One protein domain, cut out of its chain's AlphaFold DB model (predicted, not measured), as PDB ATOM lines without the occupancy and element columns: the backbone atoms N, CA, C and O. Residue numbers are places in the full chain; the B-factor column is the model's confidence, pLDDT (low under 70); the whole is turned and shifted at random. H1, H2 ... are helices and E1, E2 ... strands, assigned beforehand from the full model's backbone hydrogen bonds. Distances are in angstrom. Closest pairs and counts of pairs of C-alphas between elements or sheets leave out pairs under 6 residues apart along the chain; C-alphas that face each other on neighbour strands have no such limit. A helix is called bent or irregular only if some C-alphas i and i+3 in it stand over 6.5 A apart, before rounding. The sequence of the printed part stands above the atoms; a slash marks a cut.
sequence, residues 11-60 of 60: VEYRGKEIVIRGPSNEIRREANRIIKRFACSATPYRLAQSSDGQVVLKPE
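What this domain is: This is residues 11 to 60 of the 60 residues of an uncharacterized protein of uncultured organism (UniProt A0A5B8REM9). A strongly twisted wall of four antiparallel strands has one long helix, H1, packed over one of its faces and running along the strands, while its other face bears no named helix. The wall is made of two hairpins, E1 with E2 and E3 with E4, set side by side so that E2 and E4 are neighbours, and H1 joins the one hairpin to the other. The printed part has 50 residues with one named helix and four named strands, in the order E1, E2, H1, E3, E4 along the chain, and the sheet's order is E1, E2, E4, E3, antiparallel throughout. The class is mixed, helices and strands. The whole is compact, with a radius of gyration of the C-alphas of 10.0 A, and its C-alphas span 29 by 19 by 14 A, only just elongated.

How they stand to each other: The edge strand E1, residues 11 to 14, and the inner strand E2, residues 17 to 21, form a hairpin with a tight link. Their directions stand at 149 degrees, antiparallel, with N 12 and O 19 at 2.7 A and N 14 and O 17 at 2.8 A, both within hydrogen-bond range. A tight link of 2 residues leads from E2 to the helix H1, residues 24 to 38. H1 is on the sheet at a height of 8.6 A over it. It lies over E2 and E4, the strand of residues 54 to 59, but over E2 only just, with 3 of its C-alphas falling there and 9 falling on E4. On the local plane its line and that of E4 stand at 11 degrees, along the strands. The closest C-alphas of H1 and E2 are those of Ile 27 and Ile 20, 6.3 A apart; those of H1 and E4 are Ile 27 and Val 55, at 6.5 A. A short link of 6 residues then leads to the edge strand E3, residues 45 to 51, whose Tyr 45 has its C-alpha 5.4 A from that of Ile 35, the closest pair of H1 and E3. E2, H1 and E3 make a split strand-helix-strand unit, two strands running the same way in one sheet with a helix between them along the chain and E4 between them in the sheet; its crossover is right-handed. E3 and E4 form the second hairpin, antiparallel at 156 degrees, with N 51 and O 54 at 2.7 A and N 46 and O 58 at 2.8 A. E4 is also the antiparallel neighbour of E2, at 164 degrees, with N 20 and O 55 at 2.7 A. E1 and E3 are apart. In H1, 9 of 11 O i to N i+4 pairs are within hydrogen-bond range.

Where its parts are: E1 begins at C-alpha 11, (151.186, 240.615, 225.966), and is 9.7 A from first to last C-alpha; E2 is 13.0 A long. H1 runs 21.4 A from C-alpha 24 at (153.596, 250.614, 234.799) to C-alpha 38 at (165.802, 238.836, 221.693), and it is not bent. E3, the longest strand with 7 residues, measures 17.2 A, and E4 measures 16.9 A, ending at C-alpha 59, (161.865, 245.128, 215.848).

The domain as a whole: The two C-alphas farthest apart are those of Ala 42 and Asp 52, at 29.6 A. The printed part has no cut and ends at residue 60, the chain's last. No link is long. The mean pLDDT of the printed part is 84.5, and no printed residue is under 70.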
ATOM      1  N   VAL A  11     150.354 240.495 227.172       85.56
ATOM      2  CA  VAL A  11     151.186 240.615 225.966       85.56
ATOM      3  C   VAL A  11     150.333 240.310 224.733       85.56
ATOM      4  O   VAL A  11     149.719 239.251 224.640       85.56
ATOM      5  N   GLU A  12     150.301 241.232 223.782       88.06
ATOM      6  CA  GLU A  12     149.635 241.127 222.488       88.06
ATOM      7  C   GLU A  12     150.669 241.264 221.365       88.06
ATOM      8  O   GLU A  12     151.384 242.261 221.275       88.06
ATOM      9  N   TYR A  13     150.724 240.282 220.467       86.00
ATOM     10  CA  TYR A  13     151.581 240.328 219.283       86.00
ATOM     11  C   TYR A  13     150.795 240.946 218.122       86.00
ATOM     12  O   TYR A  13     149.822 240.363 217.642       86.00
ATOM     13  N   ARG A  14     151.195 242.138 217.671       86.31
ATOM     14  CA  ARG A  14     150.591 242.859 216.541       86.31
ATOM     15  C   ARG A  14     151.530 242.839 215.339       86.31
ATOM     16  O   ARG A  14     152.272 243.781 215.081       86.31
ATOM     17  N   GLY A  15     151.495 241.734 214.597       85.44
ATOM     18  CA  GLY A  15     152.354 241.528 213.433       85.44
ATOM     19  C   GLY A  15     153.822 241.434 213.844       85.44
ATOM     20  O   GLY A  15     154.231 240.434 214.423       85.44
ATOM     21  N   LYS A  16     154.599 242.484 213.553       85.12
ATOM     22  CA  LYS A  16     155.999 242.599 213.987       85.12
ATOM     23  C   LYS A  16     156.153 243.310 215.332       85.12
ATOM     24  O   LYS A  16     157.242 243.312 215.881       85.12
ATOM     25  N   GLU A  17     155.101 243.922 215.863       88.94
ATOM     26  CA  GLU A  17     155.143 244.684 217.111       88.94
ATOM     27  C   GLU A  17     154.697 243.820 218.295       88.94
ATOM     28  O   GLU A  17     153.816 242.968 218.160       88.94
ATOM     29  N   ILE A  18     155.260 244.071 219.475       88.31
ATOM     30  CA  ILE A  18     154.834 243.430 220.724       88.31
ATOM     31  C   ILE A  18     154.279 244.512 221.637       88.31
ATOM     32  O   ILE A  18     155.003 245.392 222.095       88.31
ATOM     33  N   VAL A  19     152.986 244.447 221.910       89.62
ATOM     34  CA  VAL A  19     152.294 245.358 222.813       89.62
ATOM     35  C   VAL A  19     152.139 244.669 224.159       89.62
ATOM     36  O   VAL A  19     151.619 243.569 224.242       89.62
ATOM     37  N   ILE A  20     152.568 245.312 225.229       89.12
ATOM     38  CA  ILE A  20     152.455 244.814 226.595       89.12
ATOM     39  C   ILE A  20     151.594 245.813 227.357       89.12
ATOM     40  O   ILE A  20     151.860 247.010 227.320       89.12
ATOM     41  N   ARG A  21     150.545 245.352 228.030       87.62
ATOM     42  CA  ARG A  21     149.633 246.179 228.830       87.62
ATOM     43  C   ARG A  21     149.613 245.667 230.257       87.62
ATOM     44  O   ARG A  21     149.604 244.460 230.455       87.62
ATOM     45  N   GLY A  22     149.597 246.549 231.240       84.56
ATOM     46  CA  GLY A  22     149.622 246.150 232.648       84.56
ATOM     47  C   GLY A  22     150.016 247.311 233.554       84.56
ATOM     48  O   GLY A  22     150.118 248.432 233.078       84.56
ATOM     49  N   PRO A  23     150.266 247.091 234.847       81.75
ATOM     50  CA  PRO A  23     150.720 248.152 235.746       81.75
ATOM     51  C   PRO A  23     152.145 248.620 235.403       81.75
ATOM     52  O   PRO A  23     153.044 247.789 235.274       81.75
ATOM     53  N   SER A  24     152.370 249.944 235.305       77.38
ATOM     54  CA  SER A  24     153.596 250.614 234.799       77.38
ATOM     55  C   SER A  24     154.930 250.034 235.296       77.38
ATOM     56  O   SER A  24     155.915 250.003 234.552       77.38
ATOM     57  N   ASN A  25     154.967 249.528 236.529       77.38
ATOM     58  CA  ASN A  25     156.165 248.949 237.141       77.38
ATOM     59  C   ASN A  25     156.503 247.539 236.605       77.38
ATOM     60  O   ASN A  25     157.671 247.197 236.421       77.38
ATOM     61  N   GLU A  26     155.480 246.742 236.296       82.25
ATOM     62  CA  GLU A  26     155.612 245.371 235.784       82.25
ATOM     63  C   GLU A  26     155.831 245.366 234.263       82.25
ATOM     64  O   GLU A  26     156.720 244.673 233.768       82.25
ATOM     65  N   ILE A  27     155.118 246.225 233.517       86.38
ATOM     66  CA  ILE A  27     155.220 246.293 232.043       86.38
ATOM     67  C   ILE A  27     156.647 246.579 231.579       86.38
ATOM     68  O   ILE A  27     157.122 245.994 230.608       86.38
ATOM     69  N   ARG A  28     157.353 247.484 232.271       83.69
ATOM     70  CA  ARG A  28     158.746 247.829 231.948       83.69
ATOM     71  C   ARG A  28     159.706 246.678 232.234       83.69
ATOM     72  O   ARG A  28     160.674 246.502 231.491       83.69
ATOM     73  N   ARG A  29     159.463 245.903 233.296       86.25
ATOM     74  CA  ARG A  29     160.265 244.714 233.623       86.25
ATOM     75  C   ARG A  29     160.062 243.625 232.577       86.25
ATOM     76  O   ARG A  29     161.050 243.070 232.096       86.25
ATOM     77  N   GLU A  30     158.816 243.386 232.180       85.25
ATOM     78  CA  GLU A  30     158.485 242.410 231.145       85.25
ATOM     79  C   GLU A  30     159.056 242.810 229.782       85.25
ATOM     80  O   GLU A  30     159.732 242.018 229.127       85.25
ATOM     81  N   ALA A  31     158.895 244.080 229.400       85.94
ATOM     82  CA  ALA A  31     159.482 244.637 228.188       85.94
ATOM     83  C   ALA A  31     161.000 244.412 228.138       85.94
ATOM     84  O   ALA A  31     161.521 243.900 227.150       85.94
ATOM     85  N   ASN A  32     161.711 244.723 229.226       86.81
ATOM     86  CA  ASN A  32     163.155 244.504 229.311       86.81
ATOM     87  C   ASN A  32     163.542 243.022 229.255       86.81
ATOM     88  O   ASN A  32     164.575 242.693 228.670       86.81
ATOM     89  N   ARG A  33     162.747 242.115 229.838       86.62
ATOM     90  CA  ARG A  33     162.980 240.667 229.719       86.62
ATOM     91  C   ARG A  33     162.876 240.203 228.274       86.62
ATOM     92  O   ARG A  33     163.757 239.479 227.815       86.62
ATOM     93  N   ILE A  34     161.839 240.642 227.563       84.75
ATOM     94  CA  ILE A  34     161.636 240.309 226.151       84.75
ATOM     95  C   ILE A  34     162.796 240.866 225.321       84.75
ATOM     96  O   ILE A  34     163.459 240.097 224.631       84.75
ATOM     97  N   ILE A  35     163.127 242.153 225.465       86.19
ATOM     98  CA  ILE A  35     164.261 242.780 224.765       86.19
ATOM     99  C   ILE A  35     165.555 241.990 225.000       86.19
ATOM    100  O   ILE A  35     166.221 241.614 224.041       86.19
ATOM    101  N   LYS A  36     165.893 241.667 226.256       85.62
ATOM    102  CA  LYS A  36     167.100 240.889 226.585       85.62
ATOM    103  C   LYS A  36     167.096 239.496 225.962       85.62
ATOM    104  O   LYS A  36     168.140 239.031 225.521       85.62
ATOM    105  N   ARG A  37     165.940 238.832 225.909       83.69
ATOM    106  CA  ARG A  37     165.805 237.506 225.291       83.69
ATOM    107  C   ARG A  37     166.047 237.552 223.782       83.69
ATOM    108  O   ARG A  37     166.649 236.633 223.238       83.69
ATOM    109  N   PHE A  38     165.610 238.625 223.127       82.75
ATOM    110  CA  PHE A  38     165.802 238.836 221.693       82.75
ATOM    111  C   PHE A  38     167.091 239.598 221.343       82.75
ATOM    112  O   PHE A  38     167.407 239.715 220.164       82.75
ATOM    113  N   ALA A  39     167.876 240.054 222.326       78.44
ATOM    114  CA  ALA A  39     169.104 240.823 222.101       78.44
ATOM    115  C   ALA A  39     170.168 240.059 221.293       78.44
ATOM    116  O   ALA A  39     170.932 240.672 220.558       78.44
ATOM    117  N   CYS A  40     170.187 238.727 221.399       79.31
ATOM    118  CA  CYS A  40     171.060 237.854 220.606       79.31
ATOM    119  C   CYS A  40     170.316 237.128 219.468       79.31
ATOM    120  O   CYS A  40     170.850 236.179 218.899       79.31
ATOM    121  N   SER A  41     169.067 237.504 219.171       74.94
ATOM    122  CA  SER A  41     168.287 236.924 218.069       74.94
ATOM    123  C   SER A  41     168.467 237.715 216.773       74.94
ATOM    124  O   SER A  41     168.862 238.875 216.788       74.94
ATOM    125  N   ALA A  42     168.091 237.103 215.647       74.69
ATOM    126  CA  ALA A  42     168.134 237.712 214.312       74.69
ATOM    127  C   ALA A  42     167.223 238.949 214.139       74.69
ATOM    128  O   ALA A  42     167.229 239.584 213.089       74.69
ATOM    129  N   THR A  43     166.404 239.280 215.140       78.56
ATOM    130  CA  THR A  43     165.519 240.445 215.122       78.56
ATOM    131  C   THR A  43     165.481 241.056 216.525       78.56
ATOM    132  O   THR A  43     164.674 240.625 217.356       78.56
ATOM    133  N   PRO A  44     166.382 242.003 216.838       83.00
ATOM    134  CA  PRO A  44     166.383 242.665 218.131       83.00
ATOM    135  C   PRO A  44     165.149 243.558 218.247       83.00
ATOM    136  O   PRO A  44     164.804 244.299 217.330       83.00
ATOM    137  N   TYR A  45     164.475 243.482 219.390       85.94
ATOM    138  CA  TYR A  45     163.350 244.358 219.700       85.94
ATOM    139  C   TYR A  45     163.835 245.532 220.542       85.94
ATOM    140  O   TYR A  45     164.607 245.349 221.484       85.94
ATOM    141  N   ARG A  46     163.346 246.735 220.248       86.56
ATOM    142  CA  ARG A  46     163.562 247.942 221.047       86.56
ATOM    143  C   ARG A  46     162.242 248.507 221.540       86.56
ATOM    144  O   ARG A  46     161.181 248.291 220.955       86.56
ATOM    145  N   LEU A  47     162.319 249.245 222.640       87.88
ATOM    146  CA  LEU A  47     161.171 249.925 223.215       87.88
ATOM    147  C   LEU A  47     160.829 251.140 222.346       87.88
ATOM    148  O   LEU A  47     161.572 252.116 222.325       87.88
ATOM    149  N   ALA A  48     159.730 251.048 221.603       86.62
ATOM    150  CA  ALA A  48     159.286 252.089 220.679       86.62
ATOM    151  C   ALA A  48     158.330 253.082 221.342       86.62
ATOM    152  O   ALA A  48     158.355 254.270 221.033       86.62
ATOM    153  N   GLN A  49     157.485 252.601 222.255       84.75
ATOM    154  CA  GLN A  49     156.552 253.442 222.992       84.75
ATOM    155  C   GLN A  49     156.398 252.930 224.420       84.75
ATOM    156  O   GLN A  49     156.268 251.731 224.651       84.75
ATOM    157  N   SER A  50     156.373 253.841 225.382       84.38
ATOM    158  CA  SER A  50     155.995 253.553 226.767       84.38
ATOM    159  C   SER A  50     155.005 254.609 227.222       84.38
ATOM    160  O   SER A  50     155.337 255.791 227.255       84.38
ATOM    161  N   SER A  51     153.805 254.164 227.557       82.31
ATOM    162  CA  SER A  51     152.714 254.946 228.117       82.31
ATOM    163  C   SER A  51     152.326 254.367 229.479       82.31
ATOM    164  O   SER A  51     152.683 253.228 229.798       82.31
ATOM    165  N   ASP A  52     151.623 255.148 230.297       78.19
ATOM    166  CA  ASP A  52     151.179 254.675 231.607       78.19
ATOM    167  C   ASP A  52     150.150 253.558 231.396       78.19
ATOM    168  O   ASP A  52     149.085 253.774 230.824       78.19
ATOM    169  N   GLY A  53     150.527 252.325 231.728       82.69
ATOM    170  CA  GLY A  53     149.700 251.151 231.449       82.69
ATOM    171  C   GLY A  53     150.005 250.374 230.157       82.69
ATOM    172  O   GLY A  53     149.420 249.307 229.944       82.69
ATOM    173  N   GLN A  54     150.921 250.841 229.294       87.00
ATOM    174  CA  GLN A  54     151.217 250.183 228.013       87.00
ATOM    175  C   GLN A  54     152.663 250.384 227.532       87.00
ATOM    176  O   GLN A  54     153.189 251.489 227.528       87.00
ATOM    177  N   VAL A  55     153.292 249.334 227.012       89.69
ATOM    178  CA  VAL A  55     154.584 249.386 226.319       89.69
ATOM    179  C   VAL A  55     154.445 248.752 224.940       89.69
ATOM    180  O   VAL A  55     153.797 247.723 224.791       89.69
ATOM    181  N   VAL A  56     155.056 249.353 223.927       90.19
ATOM    182  CA  VAL A  56     155.148 248.807 222.572       90.19
ATOM    183  C   VAL A  56     156.616 248.580 222.250       90.19
ATOM    184  O   VAL A  56     157.436 249.499 222.319       90.19
ATOM    185  N   LEU A  57     156.940 247.347 221.889       90.06
ATOM    186  CA  LEU A  57     158.225 246.950 221.347       90.06
ATOM    187  C   LEU A  57     158.107 246.833 219.831       90.06
ATOM    188  O   LEU A  57     157.160 246.227 219.324       90.06
ATOM    189  N   LYS A  58     159.095 247.369 219.121       89.50
ATOM    190  CA  LYS A  58     159.249 247.194 217.677       89.50
ATOM    191  C   LYS A  58     160.554 246.462 217.389       89.50
ATOM    192  O   LYS A  58     161.512 246.658 218.138       89.50
ATOM    193  N   PRO A  59     160.603 245.631 216.344       87.19
ATOM    194  CA  PRO A  59     161.865 245.128 215.848       87.19
ATOM    195  C   PRO A  59     162.637 246.285 215.209       87.19
ATOM    196  O   PRO A  59     162.022 247.204 214.662       87.19
ATOM    197  N   GLU A  60     163.958 246.254 215.350       77.88
ATOM    198  CA  GLU A  60     164.873 247.191 214.685       77.88
ATOM    199  C   GLU A  60     164.832 247.059 213.157       77.88
ATOM    200  O   GLU A  60     164.648 245.921 212.657       77.88
TER     201      GLU A  60